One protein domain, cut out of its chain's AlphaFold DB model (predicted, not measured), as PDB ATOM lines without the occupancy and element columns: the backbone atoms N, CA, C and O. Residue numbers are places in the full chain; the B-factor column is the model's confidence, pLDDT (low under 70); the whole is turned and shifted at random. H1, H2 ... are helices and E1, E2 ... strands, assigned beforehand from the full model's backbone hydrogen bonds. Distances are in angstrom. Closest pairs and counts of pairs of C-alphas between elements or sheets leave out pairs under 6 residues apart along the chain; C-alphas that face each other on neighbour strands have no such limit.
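This is residues 408 to 500, 508 to 549 and 557 to 571 of the 987 residues of an uncharacterized protein of Eubacterium sp. CAG:274 (UniProt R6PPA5). The chain is wound in stacked turns, a coil with three walls: E3, E6, E9 and E14 make one wall, E4, E7 and E10 the second, E5, E8 and E13 the third. H1 caps the coil's end at E3, where the hairpin E1 and E2 extends the first wall; the hairpin E11 and E12 and residues 494 to 500 lengthen the outline away from the walls. The 150 printed residues include, in order, E1, E2, H1, then E3 to E14; only 68 are in named elements, mostly strand. The six-strand sheet, E2 E1 E3 E6 E9 E14, is mixed, the two three-strand sheets parallel. The whole is compact, radius of gyration of the C-alphas 15.2 A, yet elongated, spanning 49 by 31 by 24 A.

Start at E1, residues 409 to 413, antiparallel to E2, residues 418 to 421, with N 411 and O 419 2.8 A apart. E1 is antiparallel to E3, residues 435 to 440, at N 410 and O 439, 2.9 A. Between E2 and E3 comes H1, residues 424 to 431, a split strand-helix-strand unit, E1 lying between its strands, with a right-handed crossover. H1 is on this twisted sheet at a height of 7.9 A, over E1 and E3, along the strands at 6 degrees to E1 on the local plane; its closest C-alphas to E1 are Ala 427 and Val 411, 6.2 A. In H1 every O i to N i+4 pair is within hydrogen-bond range. Parallel neighbours follow: E3 and E6, residues 475 to 480, at N 438 and O 477, 2.8 A; E6 and E9, residues 517 to 520, at N 478 and O 519, 2.8 A; E9 and E14, residues 567 to 570, at N 520 and O 569, 2.8 A. E4, residues 444 to 446, is parallel to E7, residues 484 to 489, at N 446 and O 488, 2.8 A; E7 is parallel to E10, residues 528 to 532, at N 487 and O 530, 2.7 A. E5, residues 468 to 470, is parallel to E8, residues 510 to 513, at N 469 and O 511, 2.9 A; E8 is parallel to E13, residues 561 to 564, at N 512 and O 562, 2.9 A. H1 only grazes these two sheets. E11, residues 536 to 538, and E12, residues 543 to 545, form a hairpin, N 538 and O 543 being 2.8 A apart.

Find C-alpha 409 at (-35.926, -20.834, -51.414), where E1 begins, 12.9 A long. H1 measures 10.6 A, E3 and E6 16.8 A each, E7 16.7 A. E14 ends at C-alpha 570, (-20.035, -25.831, -42.297).

The C-alphas farthest apart, Asn 415 and Asn 499, are 50.1 A apart. Residues 501 to 507 and 550 to 556 are not printed, with C-alpha gaps of 22.3 A and 13.1 A. The link E4 to E5 is long, 21 residues. Mean pLDDT of the printed part is 78.3; 44 residues are under 70, among them 495 to 500 and 532 to 540.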
ATOM      1  N   ILE A 408     -37.592 -18.423 -54.260       93.00
ATOM      2  CA  ILE A 408     -36.168 -18.083 -54.061       93.00
ATOM      3  C   ILE A 408     -35.512 -19.141 -53.164       93.00
ATOM      4  O   ILE A 408     -34.363 -19.520 -53.387       93.00
ATOM      5  N   PHE A 409     -36.277 -19.668 -52.207       94.25
ATOM      6  CA  PHE A 409     -35.926 -20.834 -51.414       94.25
ATOM      7  C   PHE A 409     -36.919 -21.966 -51.694       94.25
ATOM      8  O   PHE A 409     -38.132 -21.749 -51.669       94.25
ATOM      9  N   THR A 410     -36.415 -23.180 -51.893       95.75
ATOM     10  CA  THR A 410     -37.221 -24.408 -51.935       95.75
ATOM     11  C   THR A 410     -36.940 -25.219 -50.679       95.75
ATOM     12  O   THR A 410     -35.793 -25.584 -50.442       95.75
ATOM     13  N   VAL A 411     -37.959 -25.530 -49.880       96.62
ATOM     14  CA  VAL A 411     -37.827 -26.394 -48.699       96.62
ATOM     15  C   VAL A 411     -38.401 -27.768 -49.004       96.62
ATOM     16  O   VAL A 411     -39.599 -27.892 -49.252       96.62
ATOM     17  N   THR A 412     -37.565 -28.799 -48.947       96.19
ATOM     18  CA  THR A 412     -37.962 -30.199 -49.131       96.19
ATOM     19  C   THR A 412     -37.814 -30.934 -47.806       96.19
ATOM     20  O   THR A 412     -36.702 -31.046 -47.289       96.19
ATOM     21  N   ASP A 413     -38.914 -31.424 -47.230       94.25
ATOM     22  CA  ASP A 413     -38.855 -32.220 -45.996       94.25
ATOM     23  C   ASP A 413     -38.499 -33.695 -46.254       94.25
ATOM     24  O   ASP A 413     -38.494 -34.174 -47.390       94.25
ATOM     25  N   SER A 414     -38.214 -34.444 -45.188       91.56
ATOM     26  CA  SER A 414     -37.873 -35.873 -45.247       91.56
ATOM     27  C   SER A 414     -38.971 -36.798 -45.799       91.56
ATOM     28  O   SER A 414     -38.700 -37.975 -46.034       91.56
ATOM     29  N   ASN A 415     -40.190 -36.299 -46.037       92.56
ATOM     30  CA  ASN A 415     -41.262 -37.020 -46.733       92.56
ATOM     31  C   ASN A 415     -41.369 -36.619 -48.219       92.56
ATOM     32  O   ASN A 415     -42.313 -37.027 -48.894       92.56
ATOM     33  N   ASN A 416     -40.414 -35.830 -48.727       91.50
ATOM     34  CA  ASN A 416     -40.414 -35.182 -50.041       91.50
ATOM     35  C   ASN A 416     -41.555 -34.164 -50.249       91.50
ATOM     36  O   ASN A 416     -41.897 -33.862 -51.394       91.50
ATOM     37  N   ASN A 417     -42.136 -33.597 -49.182       94.62
ATOM     38  CA  ASN A 417     -43.044 -32.460 -49.350       94.62
ATOM     39  C   ASN A 417     -42.225 -31.217 -49.704       94.62
ATOM     40  O   ASN A 417     -41.312 -30.846 -48.964       94.62
ATOM     41  N   VAL A 418     -42.585 -30.555 -50.804       95.06
ATOM     42  CA  VAL A 418     -41.917 -29.343 -51.289       95.06
ATOM     43  C   VAL A 418     -42.738 -28.110 -50.916       95.06
ATOM     44  O   VAL A 418     -43.922 -28.029 -51.231       95.06
ATOM     45  N   THR A 419     -42.099 -27.138 -50.269       95.44
ATOM     46  CA  THR A 419     -42.649 -25.806 -49.978       95.44
ATOM     47  C   THR A 419     -41.804 -24.760 -50.699       95.44
ATOM     48  O   THR A 419     -40.583 -24.759 -50.562       95.44
ATOM     49  N   GLN A 420     -42.436 -23.877 -51.469       93.38
ATOM     50  CA  GLN A 420     -41.760 -22.765 -52.138       93.38
ATOM     51  C   GLN A 420     -41.874 -21.505 -51.276       93.38
ATOM     52  O   GLN A 420     -42.963 -21.161 -50.818       93.38
ATOM     53  N   CYS A 421     -40.758 -20.813 -51.067       91.69
ATOM     54  CA  CYS A 421     -40.663 -19.643 -50.199       91.69
ATOM     55  C   CYS A 421     -39.995 -18.478 -50.944       91.69
ATOM     56  O   CYS A 421     -39.079 -18.672 -51.751       91.69
ATOM     57  N   LEU A 422     -40.452 -17.250 -50.687       88.62
ATOM     58  CA  LEU A 422     -39.863 -16.032 -51.254       88.62
ATOM     59  C   LEU A 422     -38.901 -15.353 -50.279       88.62
ATOM     60  O   LEU A 422     -38.011 -14.630 -50.717       88.62
ATOM     61  N   THR A 423     -39.054 -15.610 -48.983       89.31
ATOM     62  CA  THR A 423     -38.196 -15.081 -47.920       89.31
ATOM     63  C   THR A 423     -37.442 -16.187 -47.195       89.31
ATOM     64  O   THR A 423     -37.848 -17.353 -47.183       89.31
ATOM     65  N   LEU A 424     -36.349 -15.805 -46.531       88.38
ATOM     66  CA  LEU A 424     -35.610 -16.708 -45.655       88.38
ATOM     67  C   LEU A 424     -36.478 -17.146 -44.468       88.38
ATOM     68  O   LEU A 424     -36.457 -18.313 -44.075       88.38
ATOM     69  N   LEU A 425     -37.236 -16.210 -43.891       87.56
ATOM     70  CA  LEU A 425     -38.063 -16.467 -42.716       87.56
ATOM     71  C   LEU A 425     -39.142 -17.526 -42.990       87.56
ATOM     72  O   LEU A 425     -39.346 -18.418 -42.164       87.56
ATOM     73  N   GLU A 426     -39.796 -17.471 -44.152       89.88
ATOM     74  CA  GLU A 426     -40.719 -18.521 -44.602       89.88
ATOM     75  C   GLU A 426     -40.012 -19.880 -44.698       89.88
ATOM     76  O   GLU A 426     -40.533 -20.873 -44.189       89.88
ATOM     77  N   ALA A 427     -38.810 -19.925 -45.284       92.25
ATOM     78  CA  ALA A 427     -38.058 -21.166 -45.460       92.25
ATOM     79  C   ALA A 427     -37.641 -21.798 -44.119       92.25
ATOM     80  O   ALA A 427     -37.835 -22.995 -43.901       92.25
ATOM     81  N   ILE A 428     -37.135 -20.987 -43.184       90.06
ATOM     82  CA  ILE A 428     -36.782 -21.423 -41.826       90.06
ATOM     83  C   ILE A 428     -38.031 -21.904 -41.079       90.06
ATOM     84  O   ILE A 428     -38.008 -22.972 -40.468       90.06
ATOM     85  N   THR A 429     -39.147 -21.178 -41.185       89.12
ATOM     86  CA  THR A 429     -40.425 -21.564 -40.564       89.12
ATOM     87  C   THR A 429     -40.959 -22.885 -41.132       89.12
ATOM     88  O   THR A 429     -41.441 -23.727 -40.377       89.12
ATOM     89  N   ALA A 430     -40.840 -23.111 -42.444       91.38
ATOM     90  CA  ALA A 430     -41.273 -24.346 -43.099       91.38
ATOM     91  C   ALA A 430     -40.389 -25.563 -42.757       91.38
ATOM     92  O   ALA A 430     -40.888 -26.696 -42.761       91.38
ATOM     93  N   ALA A 431     -39.104 -25.337 -42.459       91.50
ATOM     94  CA  ALA A 431     -38.128 -26.361 -42.079       91.50
ATOM     95  C   ALA A 431     -38.104 -26.671 -40.566       91.50
ATOM     96  O   ALA A 431     -37.718 -27.772 -40.171       91.50
ATOM     97  N   SER A 432     -38.516 -25.725 -39.716       87.81
ATOM     98  CA  SER A 432     -38.481 -25.868 -38.257       87.81
ATOM     99  C   SER A 432     -39.317 -27.060 -37.764       87.81
ATOM    100  O   SER A 432     -40.415 -27.329 -38.256       87.81
ATOM    101  N   GLY A 433     -38.780 -27.815 -36.801       87.94
ATOM    102  CA  GLY A 433     -39.391 -29.037 -36.272       87.94
ATOM    103  C   GLY A 433     -39.240 -30.284 -37.154       87.94
ATOM    104  O   GLY A 433     -39.844 -31.311 -36.834       87.94
ATOM    105  N   LYS A 434     -38.476 -30.223 -38.257       91.31
ATOM    106  CA  LYS A 434     -38.342 -31.310 -39.245       91.31
ATOM    107  C   LYS A 434     -36.885 -31.625 -39.581       91.31
ATOM    108  O   LYS A 434     -35.987 -30.812 -39.381       91.31
ATOM    109  N   THR A 435     -36.673 -32.783 -40.203       95.25
ATOM    110  CA  THR A 435     -35.513 -32.990 -41.081       95.25
ATOM    111  C   THR A 435     -35.861 -32.463 -42.477       95.25
ATOM    112  O   THR A 435     -36.852 -32.920 -43.053       95.25
ATOM    113  N   ALA A 436     -35.107 -31.493 -42.997       95.06
ATOM    114  CA  ALA A 436     -35.407 -30.824 -44.267       95.06
ATOM    115  C   ALA A 436     -34.163 -30.231 -44.953       95.06
ATOM    116  O   ALA A 436     -33.207 -29.824 -44.297       95.06
ATOM    117  N   THR A 437     -34.215 -30.103 -46.276       94.75
ATOM    118  CA  THR A 437     -33.232 -29.360 -47.076       94.75
ATOM    119  C   THR A 437     -33.844 -28.038 -47.524       94.75
ATOM    120  O   THR A 437     -34.946 -28.029 -48.069       94.75
ATOM    121  N   ILE A 438     -33.133 -26.928 -47.318       94.81
ATOM    122  CA  ILE A 438     -33.447 -25.615 -47.887       94.81
ATOM    123  C   ILE A 438     -32.486 -25.377 -49.056       94.81
ATOM    124  O   ILE A 438     -31.278 -25.288 -48.855       94.81
ATOM    125  N   THR A 439     -33.015 -25.242 -50.266       93.69
ATOM    126  CA  THR A 439     -32.247 -24.937 -51.480       93.69
ATOM    127  C   THR A 439     -32.426 -23.469 -51.859       93.69
ATOM    128  O   THR A 439     -33.545 -23.036 -52.125       93.69
ATOM    129  N   LEU A 440     -31.328 -22.715 -51.921       93.44
ATOM    130  CA  LEU A 440     -31.267 -21.345 -52.433       93.44
ATOM    131  C   LEU A 440     -31.156 -21.356 -53.966       93.44
ATOM    132  O   LEU A 440     -30.210 -21.923 -54.523       93.44
ATOM    133  N   ASN A 441     -32.120 -20.731 -54.648       92.25
ATOM    134  CA  ASN A 441     -32.255 -20.784 -56.107       92.25
ATOM    135  C   ASN A 441     -31.729 -19.550 -56.857       92.25
ATOM    136  O   ASN A 441     -31.413 -19.654 -58.047       92.25
ATOM    137  N   GLU A 442     -31.684 -18.400 -56.183       90.88
ATOM    138  CA  GLU A 442     -31.287 -17.078 -56.689       90.88
ATOM    139  C   GLU A 442     -30.564 -16.314 -55.558       90.88
ATOM    140  O   GLU A 442     -30.747 -16.654 -54.389       90.88
ATOM    141  N   ASP A 443     -29.776 -15.275 -55.865       90.69
ATOM    142  CA  ASP A 443     -29.208 -14.389 -54.834       90.69
ATOM    143  C   ASP A 443     -30.323 -13.735 -53.985       90.69
ATOM    144  O   ASP A 443     -31.322 -13.242 -54.520       90.69
ATOM    145  N   TYR A 444     -30.130 -13.680 -52.662       91.62
ATOM    146  CA  TYR A 444     -31.099 -13.134 -51.708       91.62
ATOM    147  C   TYR A 444     -30.565 -11.903 -50.968       91.62
ATOM    148  O   TYR A 444     -29.415 -11.866 -50.538       91.62
ATOM    149  N   TYR A 445     -31.423 -10.904 -50.766       88.00
ATOM    150  CA  TYR A 445     -31.132  -9.648 -50.076       88.00
ATOM    151  C   TYR A 445     -31.873  -9.577 -48.729       88.00
ATOM    152  O   TYR A 445     -33.038  -9.175 -48.680       88.00
ATOM    153  N   ILE A 446     -31.225  -9.951 -47.623       82.31
ATOM    154  CA  ILE A 446     -31.856  -9.908 -46.295       82.31
ATOM    155  C   ILE A 446     -32.259  -8.476 -45.914       82.31
ATOM    156  O   ILE A 446     -31.468  -7.535 -46.035       82.31
ATOM    157  N   ASN A 447     -33.500  -8.323 -45.456       82.62
ATOM    158  CA  ASN A 447     -34.132  -7.048 -45.112       82.62
ATOM    159  C   ASN A 447     -34.994  -7.192 -43.840       82.62
ATOM    160  O   ASN A 447     -35.130  -8.280 -43.284       82.62
ATOM    161  N   SER A 448     -35.613  -6.102 -43.377       78.06
ATOM    162  CA  SER A 448     -36.431  -6.072 -42.158       78.06
ATOM    163  C   SER A 448     -37.589  -7.077 -42.107       78.06
ATOM    164  O   SER A 448     -38.067  -7.364 -41.014       78.06
ATOM    165  N   ASN A 449     -38.070  -7.586 -43.249       78.88
ATOM    166  CA  ASN A 449     -39.163  -8.565 -43.287       78.88
ATOM    167  C   ASN A 449     -38.705  -9.991 -42.935       78.88
ATOM    168  O   ASN A 449     -39.535 -10.818 -42.570       78.88
ATOM    169  N   ASP A 450     -37.401 -10.280 -43.008       79.69
ATOM    170  CA  ASP A 450     -36.837 -11.557 -42.552       79.69
ATOM    171  C   ASP A 450     -36.763 -11.648 -41.017       79.69
ATOM    172  O   ASP A 450     -36.532 -12.720 -40.456       79.69
ATOM    173  N   ILE A 451     -36.981 -10.530 -40.316       75.44
ATOM    174  CA  ILE A 451     -36.991 -10.471 -38.856       75.44
ATOM    175  C   ILE A 451     -38.392 -10.809 -38.347       75.44
ATOM    176  O   ILE A 451     -39.297  -9.969 -38.327       75.44
ATOM    177  N   SER A 452     -38.576 -12.059 -37.910       67.81
ATOM    178  CA  SER A 452     -39.840 -12.470 -37.295       67.81
ATOM    179  C   SER A 452     -40.120 -11.681 -36.017       67.81
ATOM    180  O   SER A 452     -39.245 -11.475 -35.175       67.81
ATOM    181  N   ASN A 453     -41.389 -11.309 -35.854       63.78
ATOM    182  CA  ASN A 453     -41.932 -10.747 -34.624       63.78
ATOM    183  C   ASN A 453     -42.820 -11.729 -33.826       63.78
ATOM    184  O   ASN A 453     -43.431 -11.322 -32.832       63.78
ATOM    185  N   ASP A 454     -42.887 -12.996 -34.244       64.38
ATOM    186  CA  ASP A 454     -43.714 -14.056 -33.660       64.38
ATOM    187  C   ASP A 454     -42.917 -15.049 -32.784       64.38
ATOM    188  O   ASP A 454     -41.751 -14.829 -32.448       64.38
ATOM    189  N   GLY A 455     -43.571 -16.137 -32.362       57.56
ATOM    190  CA  GLY A 455     -42.984 -17.174 -31.504       57.56
ATOM    191  C   GLY A 455     -41.891 -18.035 -32.153       57.56
ATOM    192  O   GLY A 455     -41.233 -18.781 -31.436       57.56
ATOM    193  N   ASN A 456     -41.670 -17.914 -33.466       60.31
ATOM    194  CA  ASN A 456     -40.569 -18.548 -34.198       60.31
ATOM    195  C   ASN A 456     -39.329 -17.633 -34.274       60.31
ATOM    196  O   ASN A 456     -38.416 -17.883 -35.064       60.31
ATOM    197  N   SER A 457     -39.294 -16.560 -33.471       68.81
ATOM    198  CA  SER A 457     -38.124 -15.699 -33.300       68.81
ATOM    199  C   SER A 457     -37.376 -15.995 -31.995       68.81
ATOM    200  O   SER A 457     -37.976 -16.139 -30.928       68.81
ATOM    201  N   TYR A 458     -36.043 -16.047 -32.052       71.62
ATOM    202  CA  TYR A 458     -35.207 -16.049 -30.854       71.62
ATOM    203  C   TYR A 458     -35.052 -14.624 -30.330       71.62
ATOM    204  O   TYR A 458     -34.496 -13.778 -31.029       71.62
ATOM    205  N   GLN A 459     -35.483 -14.359 -29.093       68.50
ATOM    206  CA  GLN A 459     -35.357 -13.030 -28.493       68.50
ATOM    207  C   GLN A 459     -34.060 -12.856 -27.677       68.50
ATOM    208  O   GLN A 459     -33.839 -13.514 -26.656       68.50
ATOM    209  N   TYR A 460     -33.242 -11.887 -28.082       62.19
ATOM    210  CA  TYR A 460     -32.102 -11.346 -27.349       62.19
ATOM    211  C   TYR A 460     -32.542 -10.229 -26.399       62.19
ATOM    212  O   TYR A 460     -32.720  -9.084 -26.819       62.19
ATOM    213  N   GLY A 461     -32.664 -10.557 -25.108       59.09
ATOM    214  CA  GLY A 461     -32.816  -9.581 -24.022       59.09
ATOM    215  C   GLY A 461     -33.835  -8.474 -24.319       59.09
ATOM    216  O   GLY A 461     -35.009  -8.752 -24.580       59.09
ATOM    217  N   ASP A 462     -33.353  -7.230 -24.305       47.56
ATOM    218  CA  ASP A 462     -34.157  -6.004 -24.373       47.56
ATOM    219  C   ASP A 462     -34.768  -5.680 -25.756       47.56
ATOM    220  O   ASP A 462     -35.422  -4.646 -25.885       47.56
ATOM    221  N   GLY A 463     -34.635  -6.540 -26.780       53.12
ATOM    222  CA  GLY A 463     -35.470  -6.391 -27.984       53.12
ATOM    223  C   GLY A 463     -35.039  -7.068 -29.286       53.12
ATOM    224  O   GLY A 463     -35.838  -7.061 -30.219       53.12
ATOM    225  N   GLY A 464     -33.837  -7.645 -29.376       58.97
ATOM    226  CA  GLY A 464     -33.347  -8.229 -30.632       58.97
ATOM    227  C   GLY A 464     -34.038  -9.550 -30.959       58.97
ATOM    228  O   GLY A 464     -34.357 -10.316 -30.053       58.97
ATOM    229  N   ARG A 465     -34.269  -9.827 -32.238       70.81
ATOM    230  CA  ARG A 465     -34.940 -11.018 -32.771       70.81
ATOM    231  C   ARG A 465     -34.090 -11.691 -33.851       70.81
ATOM    232  O   ARG A 465     -33.088 -11.151 -34.294       70.81
ATOM    233  N   ALA A 466     -34.422 -12.927 -34.201       74.94
ATOM    234  CA  ALA A 466     -33.784 -13.679 -35.283       74.94
ATOM    235  C   ALA A 466     -34.659 -14.891 -35.633       74.94
ATOM    236  O   ALA A 466     -35.239 -15.465 -34.707       74.94
ATOM    237  N   PRO A 467     -34.740 -15.332 -36.900       81.88
ATOM    238  CA  PRO A 467     -35.327 -16.626 -37.250       81.88
ATOM    239  C   PRO A 467     -34.722 -17.777 -36.427       81.88
ATOM    240  O   PRO A 467     -33.500 -17.856 -36.277       81.88
ATOM    241  N   LEU A 468     -35.567 -18.665 -35.895       86.06
ATOM    242  CA  LEU A 468     -35.160 -19.725 -34.965       86.06
ATOM    243  C   LEU A 468     -35.373 -21.137 -35.529       86.06
ATOM    244  O   LEU A 468     -36.496 -21.539 -35.838       86.06
ATOM    245  N   LEU A 469     -34.298 -21.928 -35.551       88.81
ATOM    246  CA  LEU A 469     -34.346 -23.389 -35.623       88.81
ATOM    247  C   LEU A 469     -34.124 -23.953 -34.217       88.81
ATOM    248  O   LEU A 469     -33.058 -23.769 -33.636       88.81
ATOM    249  N   SER A 470     -35.126 -24.635 -33.664       87.62
ATOM    250  CA  SER A 470     -35.086 -25.172 -32.296       87.62
ATOM    251  C   SER A 470     -35.603 -26.613 -32.248       87.62
ATOM    252  O   SER A 470     -36.408 -27.029 -33.086       87.62
ATOM    253  N   GLY A 471     -35.132 -27.378 -31.262       86.25
ATOM    254  CA  GLY A 471     -35.595 -28.727 -30.944       86.25
ATOM    255  C   GLY A 471     -34.780 -29.844 -31.600       86.25
ATOM    256  O   GLY A 471     -34.460 -29.797 -32.783       86.25
ATOM    257  N   SER A 472     -34.526 -30.913 -30.845       85.50
ATOM    258  CA  SER A 472     -33.670 -32.051 -31.228       85.50
ATOM    259  C   SER A 472     -34.127 -32.896 -32.428       85.50
ATOM    260  O   SER A 472     -33.365 -33.730 -32.913       85.50
ATOM    261  N   ASN A 473     -35.353 -32.697 -32.917       86.69
ATOM    262  CA  ASN A 473     -35.855 -33.322 -34.149       86.69
ATOM    263  C   ASN A 473     -35.608 -32.454 -35.401       86.69
ATOM    264  O   ASN A 473     -35.865 -32.902 -36.520       86.69
ATOM    265  N   THR A 474     -35.142 -31.215 -35.219       93.31
ATOM    266  CA  THR A 474     -34.888 -30.249 -36.288       93.31
ATOM    267  C   THR A 474     -33.482 -30.457 -36.843       93.31
ATOM    268  O   THR A 474     -32.497 -30.224 -36.145       93.31
ATOM    269  N   LYS A 475     -33.390 -30.891 -38.102       95.25
ATOM    270  CA  LYS A 475     -32.129 -31.088 -38.830       95.25
ATOM    271  C   LYS A 475     -32.248 -30.467 -40.212       95.25
ATOM    272  O   LYS A 475     -32.961 -30.997 -41.063       95.25
ATOM    273  N   VAL A 476     -31.595 -29.334 -40.420       94.94
ATOM    274  CA  VAL A 476     -31.761 -28.531 -41.633       94.94
ATOM    275  C   VAL A 476     -30.456 -28.461 -42.407       94.94
ATOM    276  O   VAL A 476     -29.425 -28.126 -41.837       94.94
ATOM    277  N   THR A 477     -30.505 -28.726 -43.709       92.94
ATOM    278  CA  THR A 477     -29.354 -28.559 -44.607       92.94
ATOM    279  C   THR A 477     -29.633 -27.409 -45.572       92.94
ATOM    280  O   THR A 477     -30.545 -27.504 -46.388       92.94
ATOM    281  N   LEU A 478     -28.870 -26.319 -45.484       91.94
ATOM    282  CA  LEU A 478     -28.943 -25.172 -46.390       91.94
ATOM    283  C   LEU A 478     -27.919 -25.326 -47.520       91.94
ATOM    284  O   LEU A 478     -26.710 -25.321 -47.283       91.94
ATOM    285  N   VAL A 479     -28.407 -25.428 -48.753       90.31
ATOM    286  CA  VAL A 479     -27.608 -25.635 -49.970       90.31
ATOM    287  C   VAL A 479     -27.984 -24.609 -51.035       90.31
ATOM    288  O   VAL A 479     -29.003 -23.929 -50.922       90.31
ATOM    289  N   SER A 480     -27.189 -24.504 -52.096       89.31
ATOM    290  CA  SER A 480     -27.596 -23.823 -53.326       89.31
ATOM    291  C   SER A 480     -28.065 -24.836 -54.382       89.31
ATOM    292  O   SER A 480     -28.040 -26.041 -54.154       89.31
ATOM    293  N   ASN A 481     -28.571 -24.374 -55.530       87.50
ATOM    294  CA  ASN A 481     -29.086 -25.251 -56.591       87.50
ATOM    295  C   ASN A 481     -28.006 -25.743 -57.586       87.50
ATOM    296  O   ASN A 481     -28.225 -25.712 -58.799       87.50
ATOM    297  N   GLY A 482     -26.828 -26.165 -57.106       82.44
ATOM    298  CA  GLY A 482     -25.690 -26.535 -57.964       82.44
ATOM    299  C   GLY A 482     -24.996 -25.336 -58.621       82.44
ATOM    300  O   GLY A 482     -24.339 -25.471 -59.657       82.44
ATOM    301  N   ARG A 483     -25.193 -24.135 -58.065       82.12
ATOM    302  CA  ARG A 483     -24.574 -22.870 -58.485       82.12
ATOM    303  C   ARG A 483     -24.156 -22.068 -57.263       82.12
ATOM    304  O   ARG A 483     -24.703 -22.254 -56.182       82.12
ATOM    305  N   ARG A 484     -23.221 -21.136 -57.433       83.06
ATOM    306  CA  ARG A 484     -22.879 -20.165 -56.389       83.06
ATOM    307  C   ARG A 484     -23.979 -19.106 -56.283       83.06
ATOM    308  O   ARG A 484     -24.215 -18.414 -57.268       83.06
ATOM    309  N   HIS A 485     -24.581 -18.970 -55.103       87.56
ATOM    310  CA  HIS A 485     -25.523 -17.894 -54.759       87.56
ATOM    311  C   HIS A 485     -25.109 -17.221 -53.453       87.56
ATOM    312  O   HIS A 485     -24.399 -17.796 -52.624       87.56
ATOM    313  N   SER A 486     -25.570 -15.994 -53.270       85.44
ATOM    314  CA  SER A 486     -25.178 -15.119 -52.175       85.44
ATOM    315  C   SER A 486     -26.392 -14.687 -51.366       85.44
ATOM    316  O   SER A 486     -27.439 -14.352 -51.917       85.44
ATOM    317  N   ILE A 487     -26.226 -14.622 -50.050       85.38
ATOM    318  CA  ILE A 487     -27.156 -13.985 -49.133       85.38
ATOM    319  C   ILE A 487     -26.502 -12.696 -48.625       85.38
ATOM    320  O   ILE A 487     -25.529 -12.706 -47.869       85.38
ATOM    321  N   ILE A 488     -27.016 -11.573 -49.116       80.69
ATOM    322  CA  ILE A 488     -26.423 -10.233 -49.067       80.69
ATOM    323  C   ILE A 488     -27.343  -9.319 -48.254       80.69
ATOM    324  O   ILE A 488     -28.552  -9.508 -48.236       80.69
ATOM    325  N   ARG A 489     -26.824  -8.282 -47.600       76.56
ATOM    326  CA  ARG A 489     -27.657  -7.245 -46.960       76.56
ATOM    327  C   ARG A 489     -28.390  -6.347 -47.953       76.56
ATOM    328  O   ARG A 489     -27.776  -5.806 -48.877       76.56
ATOM    329  N   ASP A 490     -29.666  -6.061 -47.695       80.06
ATOM    330  CA  ASP A 490     -30.366  -4.981 -48.383       80.06
ATOM    331  C   ASP A 490     -30.047  -3.600 -47.778       80.06
ATOM    332  O   ASP A 490     -30.728  -3.091 -46.890       80.06
ATOM    333  N   THR A 491     -29.045  -2.927 -48.342       72.94
ATOM    334  CA  THR A 491     -28.690  -1.546 -47.974       72.94
ATOM    335  C   THR A 491     -29.741  -0.487 -48.333       72.94
ATOM    336  O   THR A 491     -29.647   0.634 -47.833       72.94
ATOM    337  N   SER A 492     -30.749  -0.786 -49.167       73.88
ATOM    338  CA  SER A 492     -31.887   0.131 -49.386       73.88
ATOM    339  C   SER A 492     -32.931   0.067 -48.274       73.88
ATOM    340  O   SER A 492     -33.723   0.999 -48.147       73.88
ATOM    341  N   ASP A 493     -32.894  -0.970 -47.435       74.62
ATOM    342  CA  ASP A 493     -33.769  -1.113 -46.271       74.62
ATOM    343  C   ASP A 493     -33.256  -0.356 -45.028       74.62
ATOM    344  O   ASP A 493     -33.843  -0.402 -43.948       74.62
ATOM    345  N   TYR A 494     -32.138   0.359 -45.173       73.50
ATOM    346  CA  TYR A 494     -31.441   1.025 -44.079       73.50
ATOM    347  C   TYR A 494     -32.084   2.366 -43.690       73.50
ATOM    348  O   TYR A 494     -32.369   3.219 -44.539       73.50
ATOM    349  N   THR A 495     -32.243   2.618 -42.386       66.56
ATOM    350  CA  THR A 495     -32.670   3.935 -41.892       66.56
ATOM    351  C   THR A 495     -31.629   5.016 -42.212       66.56
ATOM    352  O   THR A 495     -30.421   4.846 -42.053       66.56
ATOM    353  N   LYS A 496     -32.096   6.191 -42.656       56.84
ATOM    354  CA  LYS A 496     -31.224   7.305 -43.094       56.84
ATOM    355  C   LYS A 496     -30.602   8.128 -41.951       56.84
ATOM    356  O   LYS A 496     -29.936   9.126 -42.226       56.84
ATOM    357  N   LYS A 497     -30.843   7.787 -40.679       53.00
ATOM    358  CA  LYS A 497     -30.375   8.572 -39.520       53.00
ATOM    359  C   LYS A 497     -29.121   7.950 -38.906       53.00
ATOM    360  O   LYS A 497     -29.215   6.937 -38.228       53.00
ATOM    361  N   LEU A 498     -27.969   8.604 -39.062       48.16
ATOM    362  CA  LEU A 498     -26.693   8.096 -38.535       48.16
ATOM    363  C   LEU A 498     -26.561   8.093 -36.992       48.16
ATOM    364  O   LEU A 498     -25.748   7.326 -36.489       48.16
ATOM    365  N   ASN A 499     -27.276   8.953 -36.242       44.75
ATOM    366  CA  ASN A 499     -26.733   9.456 -34.959       44.75
ATOM    367  C   ASN A 499     -27.623   9.456 -33.690       44.75
ATOM    368  O   ASN A 499     -27.080   9.770 -32.636       44.75
ATOM    369  N   ASP A 500     -28.916   9.110 -33.723       45.12
ATOM    370  CA  ASP A 500     -29.807   9.213 -32.539       45.12
ATOM    371  C   ASP A 500     -30.403   7.852 -32.138       45.12
ATOM    372  O   ASP A 500     -31.561   7.569 -32.441       45.12
ATOM    373  N   ASN A 508     -29.125 -11.719 -35.337       65.50
ATOM    374  CA  ASN A 508     -28.423 -12.800 -36.022       65.50
ATOM    375  C   ASN A 508     -29.269 -13.223 -37.227       65.50
ATOM    376  O   ASN A 508     -30.496 -13.168 -37.175       65.50
ATOM    377  N   PHE A 509     -28.621 -13.653 -38.306       72.75
ATOM    378  CA  PHE A 509     -29.290 -14.140 -39.515       72.75
ATOM    379  C   PHE A 509     -30.195 -15.341 -39.212       72.75
ATOM    380  O   PHE A 509     -31.298 -15.461 -39.738       72.75
ATOM    381  N   ILE A 510     -29.704 -16.222 -38.343       81.38
ATOM    382  CA  ILE A 510     -30.411 -17.390 -37.834       81.38
ATOM    383  C   ILE A 510     -29.874 -17.725 -36.443       81.38
ATOM    384  O   ILE A 510     -28.692 -17.504 -36.152       81.38
ATOM    385  N   VAL A 511     -30.735 -18.269 -35.586       83.88
ATOM    386  CA  VAL A 511     -30.338 -18.887 -34.319       83.88
ATOM    387  C   VAL A 511     -30.699 -20.365 -34.342       83.88
ATOM    388  O   VAL A 511     -31.808 -20.730 -34.728       83.88
ATOM    389  N   VAL A 512     -29.759 -21.208 -33.919       88.75
ATOM    390  CA  VAL A 512     -29.914 -22.665 -33.835       88.75
ATOM    391  C   VAL A 512     -29.786 -23.088 -32.374       88.75
ATOM    392  O   VAL A 512     -28.756 -22.833 -31.742       88.75
ATOM    393  N   SER A 513     -30.833 -23.687 -31.805       88.25
ATOM    394  CA  SER A 513     -30.909 -23.966 -30.366       88.25
ATOM    395  C   SER A 513     -31.562 -25.298 -29.994       88.25
ATOM    396  O   SER A 513     -32.147 -25.992 -30.822       88.25
ATOM    397  N   ASP A 514     -31.476 -25.650 -28.709       86.31
ATOM    398  CA  ASP A 514     -32.260 -26.723 -28.071       86.31
ATOM    399  C   ASP A 514     -32.159 -28.094 -28.778       86.31
ATOM    400  O   ASP A 514     -33.142 -28.823 -28.932       86.31
ATOM    401  N   GLY A 515     -30.953 -28.442 -29.228       87.62
ATOM    402  CA  GLY A 515     -30.620 -29.684 -29.923       87.62
ATOM    403  C   GLY A 515     -30.826 -29.667 -31.440       87.62
ATOM    404  O   GLY A 515     -30.569 -30.690 -32.069       87.62
ATOM    405  N   ALA A 516     -31.280 -28.558 -32.031       93.12
ATOM    406  CA  ALA A 516     -31.392 -28.434 -33.484       93.12
ATOM    407  C   ALA A 516     -30.014 -28.450 -34.167       93.12
ATOM    408  O   ALA A 516     -29.022 -27.987 -33.601       93.12
ATOM    409  N   GLU A 517     -29.973 -28.939 -35.405       94.94
ATOM    410  CA  GLU A 517     -28.776 -29.015 -36.245       94.94
ATOM    411  C   GLU A 517     -28.992 -28.233 -37.549       94.94
ATOM    412  O   GLU A 517     -30.006 -28.424 -38.227       94.94
ATOM    413  N   LEU A 518     -28.042 -27.362 -37.901       93.75
ATOM    414  CA  LEU A 518     -27.980 -26.678 -39.193       93.75
ATOM    415  C   LEU A 518     -26.661 -27.006 -39.894       93.75
ATOM    416  O   LEU A 518     -25.593 -26.582 -39.453       93.75
ATOM    417  N   THR A 519     -26.759 -27.681 -41.030       91.88
ATOM    418  CA  THR A 519     -25.657 -27.881 -41.972       91.88
ATOM    419  C   THR A 519     -25.742 -26.834 -43.078       91.88
ATOM    420  O   THR A 519     -26.826 -26.576 -43.597       91.88
ATOM    421  N   ILE A 520     -24.619 -26.231 -43.463       89.00
ATOM    422  CA  ILE A 520     -24.531 -25.290 -44.587       89.00
ATOM    423  C   ILE A 520     -23.514 -25.819 -45.600       89.00
ATOM    424  O   ILE A 520     -22.401 -26.199 -45.228       89.00
ATOM    425  N   GLY A 521     -23.897 -25.822 -46.877       83.25
ATOM    426  CA  GLY A 521     -23.125 -26.425 -47.962       83.25
ATOM    427  C   GLY A 521     -23.270 -27.949 -48.020       83.25
ATOM    428  O   GLY A 521     -23.911 -28.578 -47.173       83.25
ATOM    429  N   THR A 522     -22.663 -28.556 -49.035       74.56
ATOM    430  CA  THR A 522     -22.648 -30.011 -49.240       74.56
ATOM    431  C   THR A 522     -21.214 -30.537 -49.265       74.56
ATOM    432  O   THR A 522     -20.259 -29.780 -49.413       74.56
ATOM    433  N   GLU A 523     -21.048 -31.851 -49.118       65.31
ATOM    434  CA  GLU A 523     -19.750 -32.531 -49.285       65.31
ATOM    435  C   GLU A 523     -19.315 -32.625 -50.764       65.31
ATOM    436  O   GLU A 523     -18.234 -33.117 -51.070       65.31
ATOM    437  N   ASN A 524     -20.165 -32.184 -51.701       58.94
ATOM    438  CA  ASN A 524     -19.930 -32.281 -53.136       58.94
ATOM    439  C   ASN A 524     -19.700 -30.886 -53.732       58.94
ATOM    440  O   ASN A 524     -20.558 -30.015 -53.658       58.94
ATOM    441  N   TYR A 525     -18.566 -30.719 -54.416       50.94
ATOM    442  CA  TYR A 525     -17.985 -29.479 -54.959       50.94
ATOM    443  C   TYR A 525     -18.863 -28.543 -55.836       50.94
ATOM    444  O   TYR A 525     -18.318 -27.580 -56.385       50.94
ATOM    445  N   ALA A 526     -20.160 -28.796 -56.029       56.38
ATOM    446  CA  ALA A 526     -21.058 -28.018 -56.889       56.38
ATOM    447  C   ALA A 526     -21.707 -26.803 -56.195       56.38
ATOM    448  O   ALA A 526     -21.992 -25.805 -56.860       56.38
ATOM    449  N   ASP A 527     -21.923 -26.873 -54.881       62.72
ATOM    450  CA  ASP A 527     -22.660 -25.850 -54.135       62.72
ATOM    451  C   ASP A 527     -21.713 -24.842 -53.475       62.72
ATOM    452  O   ASP A 527     -20.626 -25.185 -53.018       62.72
ATOM    453  N   ALA A 528     -22.120 -23.574 -53.435       64.94
ATOM    454  CA  ALA A 528     -21.396 -22.518 -52.735       64.94
ATOM    455  C   ALA A 528     -22.385 -21.443 -52.281       64.94
ATOM    456  O   ALA A 528     -23.097 -20.861 -53.106       64.94
ATOM    457  N   VAL A 529     -22.411 -21.169 -50.977       72.00
ATOM    458  CA  VAL A 529     -23.258 -20.132 -50.377       72.00
ATOM    459  C   VAL A 529     -22.356 -19.057 -49.787       72.00
ATOM    460  O   VAL A 529     -21.521 -19.345 -48.927       72.00
ATOM    461  N   ILE A 530     -22.516 -17.821 -50.263       68.62
ATOM    462  CA  ILE A 530     -21.783 -16.655 -49.759       68.62
ATOM    463  C   ILE A 530     -22.676 -15.877 -48.796       68.62
ATOM    464  O   ILE A 530     -23.802 -15.549 -49.147       68.62
ATOM    465  N   PHE A 531     -22.175 -15.517 -47.617       71.94
ATOM    466  CA  PHE A 531     -22.875 -14.626 -46.687       71.94
ATOM    467  C   PHE A 531     -22.147 -13.278 -46.594       71.94
ATOM    468  O   PHE A 531     -21.024 -13.240 -46.097       71.94
ATOM    469  N   ASP A 532     -22.787 -12.175 -47.004       64.50
ATOM    470  CA  ASP A 532     -22.274 -10.797 -46.848       64.50
ATOM    471  C   ASP A 532     -23.170  -9.988 -45.887       64.50
ATOM    472  O   ASP A 532     -24.171  -9.367 -46.268       64.50
ATOM    473  N   GLY A 533     -22.812 -10.013 -44.600       54.81
ATOM    474  CA  GLY A 533     -23.721  -9.739 -43.477       54.81
ATOM    475  C   GLY A 533     -23.144  -8.903 -42.325       54.81
ATOM    476  O   GLY A 533     -21.957  -8.580 -42.271       54.81
ATOM    477  N   GLY A 534     -24.035  -8.522 -41.402       55.41
ATOM    478  CA  GLY A 534     -23.798  -7.553 -40.324       55.41
ATOM    479  C   GLY A 534     -24.716  -6.332 -40.446       55.41
ATOM    480  O   GLY A 534     -24.451  -5.427 -41.236       55.41
ATOM    481  N   PHE A 535     -25.810  -6.324 -39.689       58.56
ATOM    482  CA  PHE A 535     -26.819  -5.264 -39.668       58.56
ATOM    483  C   PHE A 535     -27.416  -5.143 -38.261       58.56
ATOM    484  O   PHE A 535     -27.352  -6.083 -37.469       58.56
ATOM    485  N   GLN A 536     -28.011  -3.992 -37.957       62.28
ATOM    486  CA  GLN A 536     -28.773  -3.774 -36.729       62.28
ATOM    487  C   GLN A 536     -30.251  -3.611 -37.070       62.28
ATOM    488  O   GLN A 536     -30.560  -2.917 -38.037       62.28
ATOM    489  N   TYR A 537     -31.154  -4.222 -36.303       66.69
ATOM    490  CA  TYR A 537     -32.588  -4.015 -36.490       66.69
ATOM    491  C   TYR A 537     -33.078  -2.875 -35.608       66.69
ATOM    492  O   TYR A 537     -32.782  -2.788 -34.415       66.69
ATOM    493  N   ASP A 538     -33.846  -1.992 -36.224       66.81
ATOM    494  CA  ASP A 538     -34.614  -0.960 -35.563       66.81
ATOM    495  C   ASP A 538     -36.073  -1.402 -35.493       66.81
ATOM    496  O   ASP A 538     -36.857  -1.217 -36.426       66.81
ATOM    497  N   SER A 539     -36.436  -1.967 -34.343       66.19
ATOM    498  CA  SER A 539     -37.795  -2.413 -34.032       66.19
ATOM    499  C   SER A 539     -38.816  -1.273 -33.960       66.19
ATOM    500  O   SER A 539     -40.013  -1.527 -34.081       66.19
ATOM    501  N   SER A 540     -38.374  -0.017 -33.800       69.06
ATOM    502  CA  SER A 540     -39.266   1.146 -33.726       69.06
ATOM    503  C   SER A 540     -39.710   1.638 -35.104       69.06
ATOM    504  O   SER A 540     -40.848   2.083 -35.238       69.06
ATOM    505  N   ASN A 541     -38.853   1.542 -36.129       70.75
ATOM    506  CA  ASN A 541     -39.222   1.867 -37.516       70.75
ATOM    507  C   ASN A 541     -39.348   0.635 -38.435       70.75
ATOM    508  O   ASN A 541     -39.653   0.806 -39.613       70.75
ATOM    509  N   GLN A 542     -39.139  -0.582 -37.914       74.62
ATOM    510  CA  GLN A 542     -39.145  -1.853 -38.657       74.62
ATOM    511  C   GLN A 542     -38.222  -1.812 -39.883       74.62
ATOM    512  O   GLN A 542     -38.630  -2.061 -41.020       74.62
ATOM    513  N   LYS A 543     -36.965  -1.432 -39.646       75.06
ATOM    514  CA  LYS A 543     -35.942  -1.245 -40.682       75.06
ATOM    515  C   LYS A 543     -34.594  -1.759 -40.209       75.06
ATOM    516  O   LYS A 543     -34.335  -1.842 -39.012       75.06
ATOM    517  N   LEU A 544     -33.716  -2.065 -41.156       70.94
ATOM    518  CA  LEU A 544     -32.312  -2.289 -40.846       70.94
ATOM    519  C   LEU A 544     -31.582  -0.946 -40.619       70.94
ATOM    520  O   LEU A 544     -32.063   0.129 -40.979       70.94
ATOM    521  N   SER A 545     -30.403  -0.991 -40.007       62.31
ATOM    522  CA  SER A 545     -29.539   0.164 -39.750       62.31
ATOM    523  C   SER A 545     -28.089  -0.161 -40.147       62.31
ATOM    524  O   SER A 545     -27.613  -1.260 -39.840       62.31
ATOM    525  N   PRO A 546     -27.363   0.768 -40.811       51.81
ATOM    526  CA  PRO A 546     -26.010   0.513 -41.313       51.81
ATOM    527  C   PRO A 546     -24.923   0.420 -40.236       51.81
ATOM    528  O   PRO A 546     -23.815   0.012 -40.562       51.81
ATOM    529  N   MET A 547     -25.214   0.914 -39.027       53.28
ATOM    530  CA  MET A 547     -24.281   1.248 -37.942       53.28
ATOM    531  C   MET A 547     -22.835   1.573 -38.373       53.28
ATOM    532  O   MET A 547     -21.920   0.760 -38.257       53.28
ATOM    533  N   ILE A 548     -22.618   2.829 -38.778       49.12
ATOM    534  CA  ILE A 548     -21.286   3.445 -38.857       49.12
ATOM    535  C   ILE A 548     -21.284   4.676 -37.946       49.12
ATOM    536  O   ILE A 548     -21.642   5.773 -38.371       49.12
ATOM    537  N   ASN A 549     -20.873   4.505 -36.689       40.50
ATOM    538  CA  ASN A 549     -20.431   5.618 -35.853       40.50
ATOM    539  C   ASN A 549     -19.326   5.140 -34.900       40.50
ATOM    540  O   ASN A 549     -19.429   4.063 -34.321       40.50
ATOM    541  N   PHE A 557     -23.665  -5.681 -30.388       46.84
ATOM    542  CA  PHE A 557     -23.379  -6.438 -31.621       46.84
ATOM    543  C   PHE A 557     -23.881  -7.898 -31.603       46.84
ATOM    544  O   PHE A 557     -23.851  -8.571 -30.576       46.84
ATOM    545  N   GLY A 558     -24.302  -8.393 -32.771       50.00
ATOM    546  CA  GLY A 558     -24.729  -9.772 -33.034       50.00
ATOM    547  C   GLY A 558     -23.793 -10.463 -34.031       50.00
ATOM    548  O   GLY A 558     -22.940  -9.815 -34.644       50.00
ATOM    549  N   ALA A 559     -23.934 -11.778 -34.184       59.19
ATOM    550  CA  ALA A 559     -23.151 -12.569 -35.129       59.19
ATOM    551  C   ALA A 559     -23.951 -12.846 -36.410       59.19
ATOM    552  O   ALA A 559     -25.098 -12.427 -36.530       59.19
ATOM    553  N   PHE A 560     -23.363 -13.543 -37.385       69.31
ATOM    554  CA  PHE A 560     -24.166 -14.074 -38.489       69.31
ATOM    555  C   PHE A 560     -25.037 -15.214 -37.964       69.31
ATOM    556  O   PHE A 560     -26.252 -15.166 -38.102       69.31
ATOM    557  N   ILE A 561     -24.426 -16.210 -37.323       78.75
ATOM    558  CA  ILE A 561     -25.119 -17.402 -36.829       78.75
ATOM    559  C   ILE A 561     -25.013 -17.440 -35.304       78.75
ATOM    560  O   ILE A 561     -23.909 -17.477 -34.753       78.75
ATOM    561  N   GLY A 562     -26.158 -17.444 -34.624       80.44
ATOM    562  CA  GLY A 562     -26.236 -17.675 -33.185       80.44
ATOM    563  C   GLY A 562     -26.440 -19.159 -32.881       80.44
ATOM    564  O   GLY A 562     -27.266 -19.809 -33.514       80.44
ATOM    565  N   VAL A 563     -25.724 -19.701 -31.896       82.00
ATOM    566  CA  VAL A 563     -25.819 -21.122 -31.505       82.00
ATOM    567  C   VAL A 563     -26.107 -21.225 -30.012       82.00
ATOM    568  O   VAL A 563     -25.461 -20.542 -29.225       82.00
ATOM    569  N   LYS A 564     -27.087 -22.022 -29.578       84.06
ATOM    570  CA  LYS A 564     -27.443 -22.115 -28.151       84.06
ATOM    571  C   LYS A 564     -27.946 -23.499 -27.762       84.06
ATOM    572  O   LYS A 564     -29.149 -23.753 -27.770       84.06
ATOM    573  N   GLY A 565     -27.031 -24.396 -27.417       84.69
ATOM    574  CA  GLY A 565     -27.406 -25.786 -27.157       84.69
ATOM    575  C   GLY A 565     -27.779 -26.549 -28.435       84.69
ATOM    576  O   GLY A 565     -28.482 -27.548 -28.352       84.69
ATOM    577  N   GLY A 566     -27.409 -26.026 -29.608       89.69
ATOM    578  CA  GLY A 566     -27.623 -26.630 -30.927       89.69
ATOM    579  C   GLY A 566     -26.296 -26.821 -31.664       89.69
ATOM    580  O   GLY A 566     -25.242 -26.438 -31.149       89.69
ATOM    581  N   LYS A 567     -26.350 -27.393 -32.869       91.88
ATOM    582  CA  LYS A 567     -25.177 -27.724 -33.687       91.88
ATOM    583  C   LYS A 567     -25.164 -26.970 -35.019       91.88
ATOM    584  O   LYS A 567     -26.172 -26.937 -35.722       91.88
ATOM    585  N   ILE A 568     -24.005 -26.427 -35.392       91.12
ATOM    586  CA  ILE A 568     -23.710 -25.909 -36.736       91.12
ATOM    587  C   ILE A 568     -22.669 -26.800 -37.410       91.12
ATOM    588  O   ILE A 568     -21.658 -27.125 -36.792       91.12
ATOM    589  N   VAL A 569     -22.880 -27.131 -38.683       90.12
ATOM    590  CA  VAL A 569     -21.886 -27.777 -39.552       90.12
ATOM    591  C   VAL A 569     -21.667 -26.903 -40.786       90.12
ATOM    592  O   VAL A 569     -22.622 -26.563 -41.483       90.12
ATOM    593  N   LEU A 570     -20.419 -26.534 -41.072       87.31
ATOM    594  CA  LEU A 570     -20.035 -25.831 -42.297       87.31
ATOM    595  C   LEU A 570     -19.212 -26.757 -43.190       87.31
ATOM    596  O   LEU A 570     -18.082 -27.096 -42.843       87.31
ATOM    597  N   ASN A 571     -19.765 -27.148 -44.333       84.31
ATOM    598  CA  ASN A 571     -19.090 -28.005 -45.307       84.31
ATOM    599  C   ASN A 571     -18.287 -27.183 -46.334       84.31
ATOM    600  O   ASN A 571     -18.093 -25.974 -46.175       84.31
TER     601      ASN A 571